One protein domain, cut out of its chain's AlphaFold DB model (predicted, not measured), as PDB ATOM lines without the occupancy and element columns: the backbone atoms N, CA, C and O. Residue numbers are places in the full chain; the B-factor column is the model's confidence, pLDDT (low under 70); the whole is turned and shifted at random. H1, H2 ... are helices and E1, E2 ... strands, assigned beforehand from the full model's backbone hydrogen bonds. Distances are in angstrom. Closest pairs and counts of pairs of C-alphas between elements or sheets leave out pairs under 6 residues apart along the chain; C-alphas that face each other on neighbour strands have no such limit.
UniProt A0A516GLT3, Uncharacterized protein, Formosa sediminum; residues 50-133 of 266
ATOM      1  N   VAL A  50     -17.234 -34.622  12.229       60.97
ATOM      2  CA  VAL A  50     -17.810 -33.290  12.439       60.97
ATOM      3  C   VAL A  50     -16.950 -32.560  13.459       60.97
ATOM      4  O   VAL A  50     -16.876 -32.966  14.617       60.97
ATOM      5  N   THR A  51     -16.288 -31.482  13.041       58.16
ATOM      6  CA  THR A  51     -15.351 -30.730  13.890       58.16
ATOM      7  C   THR A  51     -15.758 -29.267  14.033       58.16
ATOM      8  O   THR A  51     -16.152 -28.625  13.066       58.16
ATOM      9  N   ALA A  52     -15.593 -28.714  15.234       62.81
ATOM     10  CA  ALA A  52     -15.669 -27.286  15.513       62.81
ATOM     11  C   ALA A  52     -14.496 -26.816  16.368       62.81
ATOM     12  O   ALA A  52     -13.921 -27.577  17.147       62.81
ATOM     13  N   ILE A  53     -14.187 -25.526  16.261       65.38
ATOM     14  CA  ILE A  53     -13.165 -24.869  17.070       65.38
ATOM     15  C   ILE A  53     -13.784 -23.652  17.750       65.38
ATOM     16  O   ILE A  53     -14.304 -22.753  17.091       65.38
ATOM     17  N   VAL A  54     -13.700 -23.607  19.077       73.94
ATOM     18  CA  VAL A  54     -14.094 -22.448  19.882       73.94
ATOM     19  C   VAL A  54     -12.851 -21.628  20.182       73.94
ATOM     20  O   VAL A  54     -11.935 -22.115  20.838       73.94
ATOM     21  N   THR A  55     -12.804 -20.385  19.709       75.88
ATOM     22  CA  THR A  55     -11.684 -19.464  19.952       75.88
ATOM     23  C   THR A  55     -12.021 -18.460  21.054       75.88
ATOM     24  O   THR A  55     -13.181 -18.294  21.435       75.88
ATOM     25  N   LYS A  56     -11.012 -17.715  21.527       76.44
ATOM     26  CA  LYS A  56     -11.209 -16.613  22.483       76.44
ATOM     27  C   LYS A  56     -12.196 -15.543  21.995       76.44
ATOM     28  O   LYS A  56     -12.828 -14.903  22.821       76.44
ATOM     29  N   ALA A  57     -12.343 -15.354  20.684       72.88
ATOM     30  CA  ALA A  57     -13.205 -14.322  20.110       72.88
ATOM     31  C   ALA A  57     -14.648 -14.798  19.858       72.88
ATOM     32  O   ALA A  57     -15.472 -14.000  19.420       72.88
ATOM     33  N   ALA A  58     -14.962 -16.074  20.118       71.38
ATOM     34  CA  ALA A  58     -16.272 -16.637  19.807       71.38
ATOM     35  C   ALA A  58     -17.397 -15.840  20.487       71.38
ATOM     36  O   ALA A  58     -17.341 -15.593  21.696       71.38
ATOM     37  N   THR A  59     -18.417 -15.431  19.731       78.00
ATOM     38  CA  THR A  59     -19.603 -14.738  20.260       78.00
ATOM     39  C   THR A  59     -20.616 -15.731  20.825       78.00
ATOM     40  O   THR A  59     -20.521 -16.934  20.586       78.00
ATOM     41  N   ASN A  60     -21.597 -15.251  21.592       80.56
ATOM     42  CA  ASN A  60     -22.621 -16.138  22.147       80.56
ATOM     43  C   ASN A  60     -23.477 -16.763  21.034       80.56
ATOM     44  O   ASN A  60     -23.751 -17.956  21.077       80.56
ATOM     45  N   GLU A  61     -23.781 -15.999  19.985       72.12
ATOM     46  CA  GLU A  61     -24.509 -16.468  18.804       72.12
ATOM     47  C   GLU A  61     -23.721 -17.562  18.070       72.12
ATOM     48  O   GLU A  61     -24.287 -18.547  17.603       72.12
ATOM     49  N   GLN A  62     -22.392 -17.425  17.984       67.12
ATOM     50  CA  GLN A  62     -21.536 -18.466  17.413       67.12
ATOM     51  C   GLN A  62     -21.538 -19.733  18.276       67.12
ATOM     52  O   GLN A  62     -21.632 -20.831  17.732       67.12
ATOM     53  N   LEU A  63     -21.481 -19.605  19.606       74.25
ATOM     54  CA  LEU A  63     -21.577 -20.751  20.515       74.25
ATOM     55  C   LEU A  63     -22.927 -21.473  20.380       74.25
ATOM     56  O   LEU A  63     -22.954 -22.699  20.342       74.25
ATOM     57  N   GLU A  64     -24.031 -20.738  20.256       76.56
ATOM     58  CA  GLU A  64     -25.369 -21.306  20.043       76.56
ATOM     59  C   GLU A  64     -25.478 -22.052  18.712       76.56
ATOM     60  O   GLU A  64     -25.976 -23.176  18.677       76.56
ATOM     61  N   ARG A  65     -24.930 -21.491  17.627       69.38
ATOM     62  CA  ARG A  65     -24.868 -22.183  16.331       69.38
ATOM     63  C   ARG A  65     -24.114 -23.505  16.426       69.38
ATOM     64  O   ARG A  65     -24.564 -24.499  15.861       69.38
ATOM     65  N   LEU A  66     -23.001 -23.540  17.164       70.94
ATOM     66  CA  LEU A  66     -22.267 -24.784  17.400       70.94
ATOM     67  C   LEU A  66     -23.114 -25.796  18.174       70.94
ATOM     68  O   LEU A  66     -23.122 -26.971  17.818       70.94
ATOM     69  N   VAL A  67     -23.863 -25.359  19.189       80.69
ATOM     70  CA  VAL A  67     -24.800 -26.238  19.905       80.69
ATOM     71  C   VAL A  67     -25.818 -26.848  18.941       80.69
ATOM     72  O   VAL A  67     -26.000 -28.063  18.955       80.69
ATOM     73  N   SER A  68     -26.434 -26.045  18.070       70.94
ATOM     74  CA  SER A  68     -27.397 -26.536  17.075       70.94
ATOM     75  C   SER A  68     -26.769 -27.501  16.066       70.94
ATOM     76  O   SER A  68     -27.364 -28.530  15.752       70.94
ATOM     77  N   MET A  69     -25.558 -27.203  15.591       70.12
ATOM     78  CA  MET A  69     -24.830 -28.046  14.642       70.12
ATOM     79  C   MET A  69     -24.510 -29.426  15.228       70.12
ATOM     80  O   MET A  69     -24.686 -30.438  14.565       70.12
ATOM     81  N   PHE A  70     -24.069 -29.492  16.485       77.94
ATOM     82  CA  PHE A  70     -23.798 -30.770  17.148       77.94
ATOM     83  C   PHE A  70     -25.083 -31.509  17.538       77.94
ATOM     84  O   PHE A  70     -25.133 -32.736  17.451       77.94
ATOM     85  N   ALA A  71     -26.152 -30.783  17.874       80.44
ATOM     86  CA  ALA A  71     -27.456 -31.384  18.133       80.44
ATOM     87  C   ALA A  71     -28.007 -32.129  16.904       80.44
ATOM     88  O   ALA A  71     -28.594 -33.196  17.067       80.44
ATOM     89  N   SER A  72     -27.757 -31.636  15.682       74.56
ATOM     90  CA  SER A  72     -28.153 -32.338  14.450       74.56
ATOM     91  C   SER A  72     -27.425 -33.675  14.250       74.56
ATOM     92  O   SER A  72     -27.842 -34.475  13.421       74.56
ATOM     93  N   GLN A  73     -26.342 -33.907  14.992       76.44
ATOM     94  CA  GLN A  73     -25.546 -35.136  14.989       76.44
ATOM     95  C   GLN A  73     -25.779 -35.965  16.263       76.44
ATOM     96  O   GLN A  73     -24.929 -36.762  16.643       76.44
ATOM     97  N   ASN A  74     -26.898 -35.747  16.967       86.75
ATOM     98  CA  ASN A  74     -27.233 -36.383  18.249       86.75
ATOM     99  C   ASN A  74     -26.228 -36.111  19.387       86.75
ATOM    100  O   ASN A  74     -26.190 -36.838  20.380       86.75
ATOM    101  N   VAL A  75     -25.433 -35.043  19.288       87.50
ATOM    102  CA  VAL A  75     -24.531 -34.608  20.359       87.50
ATOM    103  C   VAL A  75     -25.202 -33.515  21.184       87.50
ATOM    104  O   VAL A  75     -25.534 -32.440  20.687       87.50
ATOM    105  N   THR A  76     -25.325 -33.734  22.490       94.94
ATOM    106  CA  THR A  76     -25.751 -32.685  23.422       94.94
ATOM    107  C   THR A  76     -24.541 -31.862  23.854       94.94
ATOM    108  O   THR A  76     -23.819 -32.235  24.780       94.94
ATOM    109  N   LEU A  77     -24.320 -30.725  23.192       91.31
ATOM    110  CA  LEU A  77     -23.264 -29.767  23.523       91.31
ATOM    111  C   LEU A  77     -23.811 -28.625  24.394       91.31
ATOM    112  O   LEU A  77     -24.870 -28.072  24.113       91.31
ATOM    113  N   LYS A  78     -23.098 -28.251  25.462       95.81
ATOM    114  CA  LYS A  78     -23.452 -27.111  26.324       95.81
ATOM    115  C   LYS A  78     -22.221 -26.290  26.674       95.81
ATOM    116  O   LYS A  78     -21.206 -26.830  27.113       95.81
ATOM    117  N   PHE A  79     -22.372 -24.976  26.573       94.81
ATOM    118  CA  PHE A  79     -21.415 -23.992  27.060       94.81
ATOM    119  C   PHE A  79     -21.980 -23.327  28.318       94.81
ATOM    120  O   PHE A  79     -23.107 -22.839  28.324       94.81
ATOM    121  N   LYS A  80     -21.219 -23.337  29.410       95.19
ATOM    122  CA  LYS A  80     -21.571 -22.710  30.691       95.19
ATOM    123  C   LYS A  80     -20.414 -21.864  31.200       95.19
ATOM    124  O   LYS A  80     -19.271 -22.053  30.797       95.19
ATOM    125  N   HIS A  81     -20.719 -20.950  32.119       94.19
ATOM    126  CA  HIS A  81     -19.725 -20.104  32.791       94.19
ATOM    127  C   HIS A  81     -18.794 -19.359  31.821       94.19
ATOM    128  O   HIS A  81     -17.605 -19.222  32.098       94.19
ATOM    129  N   VAL A  82     -19.332 -18.894  30.687       93.00
ATOM    130  CA  VAL A  82     -18.586 -18.078  29.726       93.00
ATOM    131  C   VAL A  82     -18.321 -16.714  30.368       93.00
ATOM    132  O   VAL A  82     -19.244 -15.922  30.545       93.00
ATOM    133  N   LYS A  83     -17.072 -16.450  30.748       94.00
ATOM    134  CA  LYS A  83     -16.614 -15.151  31.261       94.00
ATOM    135  C   LYS A  83     -15.742 -14.474  30.220       94.00
ATOM    136  O   LYS A  83     -14.931 -15.144  29.577       94.00
ATOM    137  N   ARG A  84     -15.882 -13.154  30.097       92.56
ATOM    138  CA  ARG A  84     -15.134 -12.336  29.141       92.56
ATOM    139  C   ARG A  84     -14.304 -11.258  29.834       92.56
ATOM    140  O   ARG A  84     -14.644 -10.840  30.939       92.56
ATOM    141  N   ASP A  85     -13.221 -10.847  29.184       87.25
ATOM    142  CA  ASP A  85     -12.478  -9.633  29.531       87.25
ATOM    143  C   ASP A  85     -13.143  -8.373  28.940       87.25
ATOM    144  O   ASP A  85     -14.160  -8.452  28.251       87.25
ATOM    145  N   ALA A  86     -12.562  -7.197  29.199       91.50
ATOM    146  CA  ALA A  86     -13.059  -5.917  28.681       91.50
ATOM    147  C   ALA A  86     -13.028  -5.815  27.141       91.50
ATOM    148  O   ALA A  86     -13.781  -5.038  26.562       91.50
ATOM    149  N   SER A  87     -12.192  -6.616  26.477       86.00
ATOM    150  CA  SER A  87     -12.093  -6.709  25.016       86.00
ATOM    151  C   SER A  87     -13.028  -7.779  24.439       86.00
ATOM    152  O   SER A  87     -12.901  -8.143  23.271       86.00
ATOM    153  N   GLN A  88     -13.959  -8.295  25.248       79.81
ATOM    154  CA  GLN A  88     -14.913  -9.346  24.902       79.81
ATOM    155  C   GLN A  88     -14.279 -10.706  24.564       79.81
ATOM    156  O   GLN A  88     -14.978 -11.590  24.059       79.81
ATOM    157  N   ASN A  89     -13.005 -10.940  24.895       79.56
ATOM    158  CA  ASN A  89     -12.397 -12.261  24.745       79.56
ATOM    159  C   ASN A  89     -12.864 -13.187  25.862       79.56
ATOM    160  O   ASN A  89     -12.877 -12.803  27.029       79.56
ATOM    161  N   ILE A  90     -13.176 -14.434  25.530       81.56
ATOM    162  CA  ILE A  90     -13.464 -15.476  26.509       81.56
ATOM    163  C   ILE A  90     -12.187 -15.770  27.302       81.56
ATOM    164  O   ILE A  90     -11.163 -16.141  26.728       81.56
ATOM    165  N   ILE A  91     -12.266 -15.628  28.623       89.25
ATOM    166  CA  ILE A  91     -11.186 -15.935  29.575       89.25
ATOM    167  C   ILE A  91     -11.492 -17.189  30.405       89.25
ATOM    168  O   ILE A  91     -10.585 -17.907  30.815       89.25
ATOM    169  N   ALA A  92     -12.776 -17.515  30.587       92.38
ATOM    170  CA  ALA A  92     -13.200 -18.760  31.212       92.38
ATOM    171  C   ALA A  92     -14.429 -19.341  30.510       92.38
ATOM    172  O   ALA A  92     -15.341 -18.600  30.149       92.38
ATOM    173  N   ILE A  93     -14.462 -20.660  30.328       93.12
ATOM    174  CA  ILE A  93     -15.587 -21.404  29.768       93.12
ATOM    175  C   ILE A  93     -15.621 -22.828  30.332       93.12
ATOM    176  O   ILE A  93     -14.593 -23.442  30.612       93.12
ATOM    177  N   SER A  94     -16.828 -23.355  30.519       94.69
ATOM    178  CA  SER A  94     -17.095 -24.768  30.788       94.69
ATOM    179  C   SER A  94     -17.829 -25.362  29.590       94.69
ATOM    180  O   SER A  94     -18.927 -24.921  29.261       94.69
ATOM    181  N   VAL A  95     -17.231 -26.355  28.943       94.12
ATOM    182  CA  VAL A  95     -17.802 -27.080  27.804       94.12
ATOM    183  C   VAL A  95     -18.199 -28.473  28.277       94.12
ATOM    184  O   VAL A  95     -17.405 -29.155  28.924       94.12
ATOM    185  N   SER A  96     -19.412 -28.913  27.962       93.81
ATOM    186  CA  SER A  96     -19.826 -30.304  28.160       93.81
ATOM    187  C   SER A  96     -20.435 -30.858  26.886       93.81
ATOM    188  O   SER A  96     -21.331 -30.221  26.337       93.81
ATOM    189  N   ALA A  97     -19.990 -32.033  26.458       92.62
ATOM    190  CA  ALA A  97     -20.514 -32.719  25.288       92.62
ATOM    191  C   ALA A  97     -20.924 -34.142  25.672       92.62
ATOM    192  O   ALA A  97     -20.133 -34.859  26.277       92.62
ATOM    193  N   GLN A  98     -22.150 -34.529  25.338       93.62
ATOM    194  CA  GLN A  98     -22.674 -35.871  25.566       93.62
ATOM    195  C   GLN A  98     -23.039 -36.518  24.231       93.62
ATOM    196  O   GLN A  98     -23.776 -35.922  23.445       93.62
ATOM    197  N   TYR A  99     -22.525 -37.720  23.982       90.94
ATOM    198  CA  TYR A  99     -22.766 -38.484  22.756       90.94
ATOM    199  C   TYR A  99     -22.680 -39.984  23.043       90.94
ATOM    200  O   TYR A  99     -21.721 -40.418  23.680       90.94
ATOM    201  N   GLU A 100     -23.669 -40.767  22.601       87.06
ATOM    202  CA  GLU A 100     -23.695 -42.235  22.764       87.06
ATOM    203  C   GLU A 100     -23.382 -42.697  24.206       87.06
ATOM    204  O   GLU A 100     -22.581 -43.600  24.451       87.06
ATOM    205  N   GLY A 101     -23.960 -42.009  25.199       83.88
ATOM    206  CA  GLY A 101     -23.768 -42.304  26.626       83.88
ATOM    207  C   GLY A 101     -22.419 -41.872  27.219       83.88
ATOM    208  O   GLY A 101     -22.208 -42.041  28.419       83.88
ATOM    209  N   LYS A 102     -21.513 -41.292  26.422       87.19
ATOM    210  CA  LYS A 102     -20.246 -40.723  26.895       87.19
ATOM    211  C   LYS A 102     -20.418 -39.245  27.213       87.19
ATOM    212  O   LYS A 102     -20.854 -38.481  26.356       87.19
ATOM    213  N   ASP A 103     -19.989 -38.851  28.408       90.25
ATOM    214  CA  ASP A 103     -19.963 -37.459  28.852       90.25
ATOM    215  C   ASP A 103     -18.528 -36.930  28.875       90.25
ATOM    216  O   ASP A 103     -17.683 -37.392  29.643       90.25
ATOM    217  N   LEU A 104     -18.265 -35.901  28.078       91.31
ATOM    218  CA  LEU A 104     -17.022 -35.146  28.097       91.31
ATOM    219  C   LEU A 104     -17.242 -33.795  28.762       91.31
ATOM    220  O   LEU A 104     -18.238 -33.111  28.514       91.31
ATOM    221  N   LYS A 105     -16.288 -33.390  29.600       93.75
ATOM    222  CA  LYS A 105     -16.298 -32.097  30.284       93.75
ATOM    223  C   LYS A 105     -14.931 -31.449  30.161       93.75
ATOM    224  O   LYS A 105     -13.913 -32.084  30.406       93.75
ATOM    225  N   TYR A 106     -14.934 -30.168  29.838       87.94
ATOM    226  CA  TYR A 106     -13.751 -29.330  29.779       87.94
ATOM    227  C   TYR A 106     -14.029 -28.020  30.511       87.94
ATOM    228  O   TYR A 106     -15.110 -27.445  30.379       87.94
ATOM    229  N   LYS A 107     -13.074 -27.545  31.310       89.25
ATOM    230  CA  LYS A 107     -13.221 -26.318  32.094       89.25
ATOM    231  C   LYS A 107     -11.913 -25.547  32.116       89.25
ATOM    232  O   LYS A 107     -10.851 -26.127  32.315       89.25
ATOM    233  N   THR A 108     -12.017 -24.233  31.966       84.25
ATOM    234  CA  THR A 108     -10.904 -23.296  32.145       84.25
ATOM    235  C   THR A 108     -11.217 -22.342  33.291       84.25
ATOM    236  O   THR A 108     -12.308 -21.772  33.319       84.25
ATOM    237  N   ASP A 109     -10.251 -22.102  34.173       70.81
ATOM    238  CA  ASP A 109     -10.380 -21.180  35.312       70.81
ATOM    239  C   ASP A 109      -9.312 -20.067  35.259       70.81
ATOM    240  O   ASP A 109      -8.680 -19.744  36.262       70.81
ATOM    241  N   ALA A 110      -9.054 -19.502  34.072       67.88
ATOM    242  CA  ALA A 110      -7.950 -18.569  33.858       67.88
ATOM    243  C   ALA A 110      -8.405 -17.101  33.776       67.88
ATOM    244  O   ALA A 110      -9.424 -16.772  33.182       67.88
ATOM    245  N   ASN A 111      -7.581 -16.188  34.297       77.88
ATOM    246  CA  ASN A 111      -7.705 -14.739  34.064       77.88
ATOM    247  C   ASN A 111      -7.037 -14.304  32.741       77.88
ATOM    248  O   ASN A 111      -6.671 -13.143  32.574       77.88
ATOM    249  N   LYS A 112      -6.802 -15.249  31.826       83.75
ATOM    250  CA  LYS A 112      -6.166 -15.036  30.521       83.75
ATOM    251  C   LYS A 112      -7.096 -15.565  29.428       83.75
ATOM    252  O   LYS A 112      -7.834 -16.509  29.713       83.75
ATOM    253  N   PRO A 113      -7.054 -15.011  28.201       79.88
ATOM    254  CA  PRO A 113      -7.855 -15.515  27.093       79.88
ATOM    255  C   PRO A 113      -7.668 -17.019  26.890       79.88
ATOM    256  O   PRO A 113      -6.546 -17.523  26.977       79.88
ATOM    257  N   ILE A 114      -8.767 -17.725  26.621       77.56
ATOM    258  CA  ILE A 114      -8.735 -19.176  26.442       77.56
ATOM    259  C   ILE A 114      -7.893 -19.552  25.219       77.56
ATOM    260  O   ILE A 114      -7.938 -18.893  24.176       77.56
ATOM    261  N   SER A 115      -7.155 -20.653  25.335       73.00
ATOM    262  CA  SER A 115      -6.651 -21.358  24.156       73.00
ATOM    263  C   SER A 115      -7.838 -21.905  23.355       73.00
ATOM    264  O   SER A 115      -8.854 -22.252  23.966       73.00
ATOM    265  N   PRO A 116      -7.734 -22.011  22.018       71.00
ATOM    266  CA  PRO A 116      -8.783 -22.629  21.226       71.00
ATOM    267  C   PRO A 116      -9.108 -24.045  21.708       71.00
ATOM    268  O   PRO A 116      -8.224 -24.791  22.138       71.00
ATOM    269  N   ILE A 117     -10.383 -24.406  21.622       75.06
ATOM    270  CA  ILE A 117     -10.903 -25.706  22.043       75.06
ATOM    271  C   ILE A 117     -11.457 -26.401  20.802       75.06
ATOM    272  O   ILE A 117     -12.386 -25.885  20.179       75.06
ATOM    273  N   LYS A 118     -10.892 -27.555  20.444       74.50
ATOM    274  CA  LYS A 118     -11.412 -28.443  19.405       74.50
ATOM    275  C   LYS A 118     -12.518 -29.311  19.989       74.50
ATOM    276  O   LYS A 118     -12.361 -29.903  21.057       74.50
ATOM    277  N   ILE A 119     -13.612 -29.416  19.253       76.06
ATOM    278  CA  ILE A 119     -14.693 -30.365  19.482       76.06
ATOM    279  C   ILE A 119     -14.773 -31.198  18.216       76.06
ATOM    280  O   ILE A 119     -15.056 -30.645  17.159       76.06
ATOM    281  N   ALA A 120     -14.496 -32.491  18.297       71.06
ATOM    282  CA  ALA A 120     -14.531 -33.373  17.138       71.06
ATOM    283  C   ALA A 120     -15.373 -34.603  17.426       71.06
ATOM    284  O   ALA A 120     -15.191 -35.251  18.450       71.06
ATOM    285  N   LEU A 121     -16.291 -34.913  16.521       68.56
ATOM    286  CA  LEU A 121     -17.104 -36.114  16.521       68.56
ATOM    287  C   LEU A 121     -16.719 -36.945  15.312       68.56
ATOM    288  O   LEU A 121     -17.040 -36.570  14.194       68.56
ATOM    289  N   ASN A 122     -16.109 -38.096  15.535       73.94
ATOM    290  CA  ASN A 122     -15.892 -39.091  14.509       73.94
ATOM    291  C   ASN A 122     -17.118 -40.025  14.416       73.94
ATOM    292  O   ASN A 122     -17.351 -40.845  15.303       73.94
ATOM    293  N   LEU A 123     -17.893 -39.889  13.342       71.19
ATOM    294  CA  LEU A 123     -19.079 -40.662  12.969       71.19
ATOM    295  C   LEU A 123     -18.764 -42.129  12.622       71.19
ATOM    296  O   LEU A 123     -19.606 -42.990  12.841       71.19
ATOM    297  N   SER A 124     -17.561 -42.444  12.124       71.19
ATOM    298  CA  SER A 124     -17.172 -43.837  11.812       71.19
ATOM    299  C   SER A 124     -16.955 -44.654  13.081       71.19
ATOM    300  O   SER A 124     -17.271 -45.838  13.150       71.19
ATOM    301  N   THR A 125     -16.374 -44.018  14.094       75.81
ATOM    302  CA  THR A 125     -15.991 -44.667  15.353       75.81
ATOM    303  C   THR A 125     -16.952 -44.351  16.497       75.81
ATOM    304  O   THR A 125     -16.799 -44.903  17.589       75.81
ATOM    305  N   ASN A 126     -17.930 -43.469  16.272       78.69
ATOM    306  CA  ASN A 126     -18.790 -42.888  17.301       78.69
ATOM    307  C   ASN A 126     -17.996 -42.337  18.498       78.69
ATOM    308  O   ASN A 126     -18.326 -42.553  19.670       78.69
ATOM    309  N   GLN A 127     -16.900 -41.641  18.203       80.94
ATOM    310  CA  GLN A 127     -16.037 -41.049  19.214       80.94
ATOM    311  C   GLN A 127     -16.129 -39.539  19.152       80.94
ATOM    312  O   GLN A 127     -15.802 -38.931  18.142       80.94
ATOM    313  N   ILE A 128     -16.526 -38.936  20.265       84.12
ATOM    314  CA  ILE A 128     -16.402 -37.501  20.466       84.12
ATOM    315  C   ILE A 128     -15.136 -37.203  21.271       84.12
ATOM    316  O   ILE A 128     -14.733 -38.000  22.123       84.12
ATOM    317  N   GLN A 129     -14.502 -36.071  20.993       80.94
ATOM    318  CA  GLN A 129     -13.291 -35.599  21.648       80.94
ATOM    319  C   GLN A 129     -13.404 -34.098  21.930       80.94
ATOM    320  O   GLN A 129     -13.909 -33.326  21.112       80.94
ATOM    321  N   LEU A 130     -12.922 -33.701  23.109       81.38
ATOM    322  CA  LEU A 130     -12.721 -32.310  23.505       81.38
ATOM    323  C   LEU A 130     -11.233 -32.120  23.764       81.38
ATOM    324  O   LEU A 130     -10.688 -32.726  24.686       81.38
ATOM    325  N   GLU A 131     -10.590 -31.276  22.972       67.56
ATOM    326  CA  GLU A 131      -9.150 -31.062  23.049       67.56
ATOM    327  C   GLU A 131      -8.839 -29.571  23.168       67.56
ATOM    328  O   GLU A 131      -9.386 -28.735  22.447       67.56
ATOM    329  N   LYS A 132      -7.947 -29.223  24.094       72.25
ATOM    330  CA  LYS A 132      -7.355 -27.889  24.159       72.25
ATOM    331  C   LYS A 132      -6.155 -27.861  23.223       72.25
ATOM    332  O   LYS A 132      -5.272 -28.701  23.354       72.25
ATOM    333  N   PHE A 133      -6.062 -26.852  22.366       57.31
ATOM    334  CA  PHE A 133      -4.834 -26.626  21.612       57.31
ATOM    335  C   PHE A 133      -3.723 -26.109  22.545       57.31
ATOM    336  O   PHE A 133      -3.802 -24.997  23.076       57.31
TER     337      PHE A 133
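What this domain is: This is residues 50 to 133 of the 266 residues of an uncharacterized protein of Formosa sediminum (UniProt A0A516GLT3). What is the main shape? It is a small sandwich, the sheets E2 E3 E4 and E1 E5 E6 face to face with their strands nearly aligned; H1 runs lengthwise along one side, next to E1 and E2, while E4 and E6 come together at the other side. What makes it up? The printed part has 84 residues with one named helix and six named strands, in the order E1 H1 E2 E3 E4 E5 E6, of mixed class, both sheets antiparallel. It is compact, with a radius of gyration of the C-alphas of 12.5 A, yet elongated, spanning 41 by 21 by 18 A.

How they stand to each other: How is the first sheet built? E2, residues 76 to 84, E3, residues 90 to 99, and E4, residues 102 to 107, form a meander, each strand the antiparallel neighbour of the one before. N 78 and O 96 at 2.8 A, and N 97 and O 104 at 2.9 A, are within hydrogen-bond range. E2 bends by 54 degrees at residue 81. What faces it? E1, residues 50 to 54, E5, residues 117 to 122, and E6, residues 127 to 132, form the other sheet, with N 52 and O 119 at 2.8 A and N 120 and O 129 at 3.0 A. The facing parts are 10.1 A centre to centre; the closest C-alphas of E4 and E6 are those of Leu 104 and Leu 130, 6.9 A apart. Where is the helix? H1, residues 60 to 71, is on both sheets, and with E2 E3 E4 it makes two layers, a helix on one face of a sheet. Its closest C-alphas to E2 are those of Val 67 and Leu 77, 5.3 A; every O i to N i+4 pair in H1 is within hydrogen-bond range.

Where its parts are: Which elements are long? E3 spans 25.1 A, E2 23.7 A and H1 16.5 A from first to last C-alpha. Where are the anchors? E1 begins at C-alpha 50 (-17.810, -33.290, 12.439), and E6 ends at C-alpha 132 (-7.355, -27.889, 24.159).

The domain as a whole: How far does it reach? The two C-alphas farthest apart, those of Ala 86 and Ser 124, are 41.7 A apart. Are there cuts or weak places? The printed part has no cut and no long link; its mean pLDDT is 80.4, and residues 50 to 53 are among the 10 under 70.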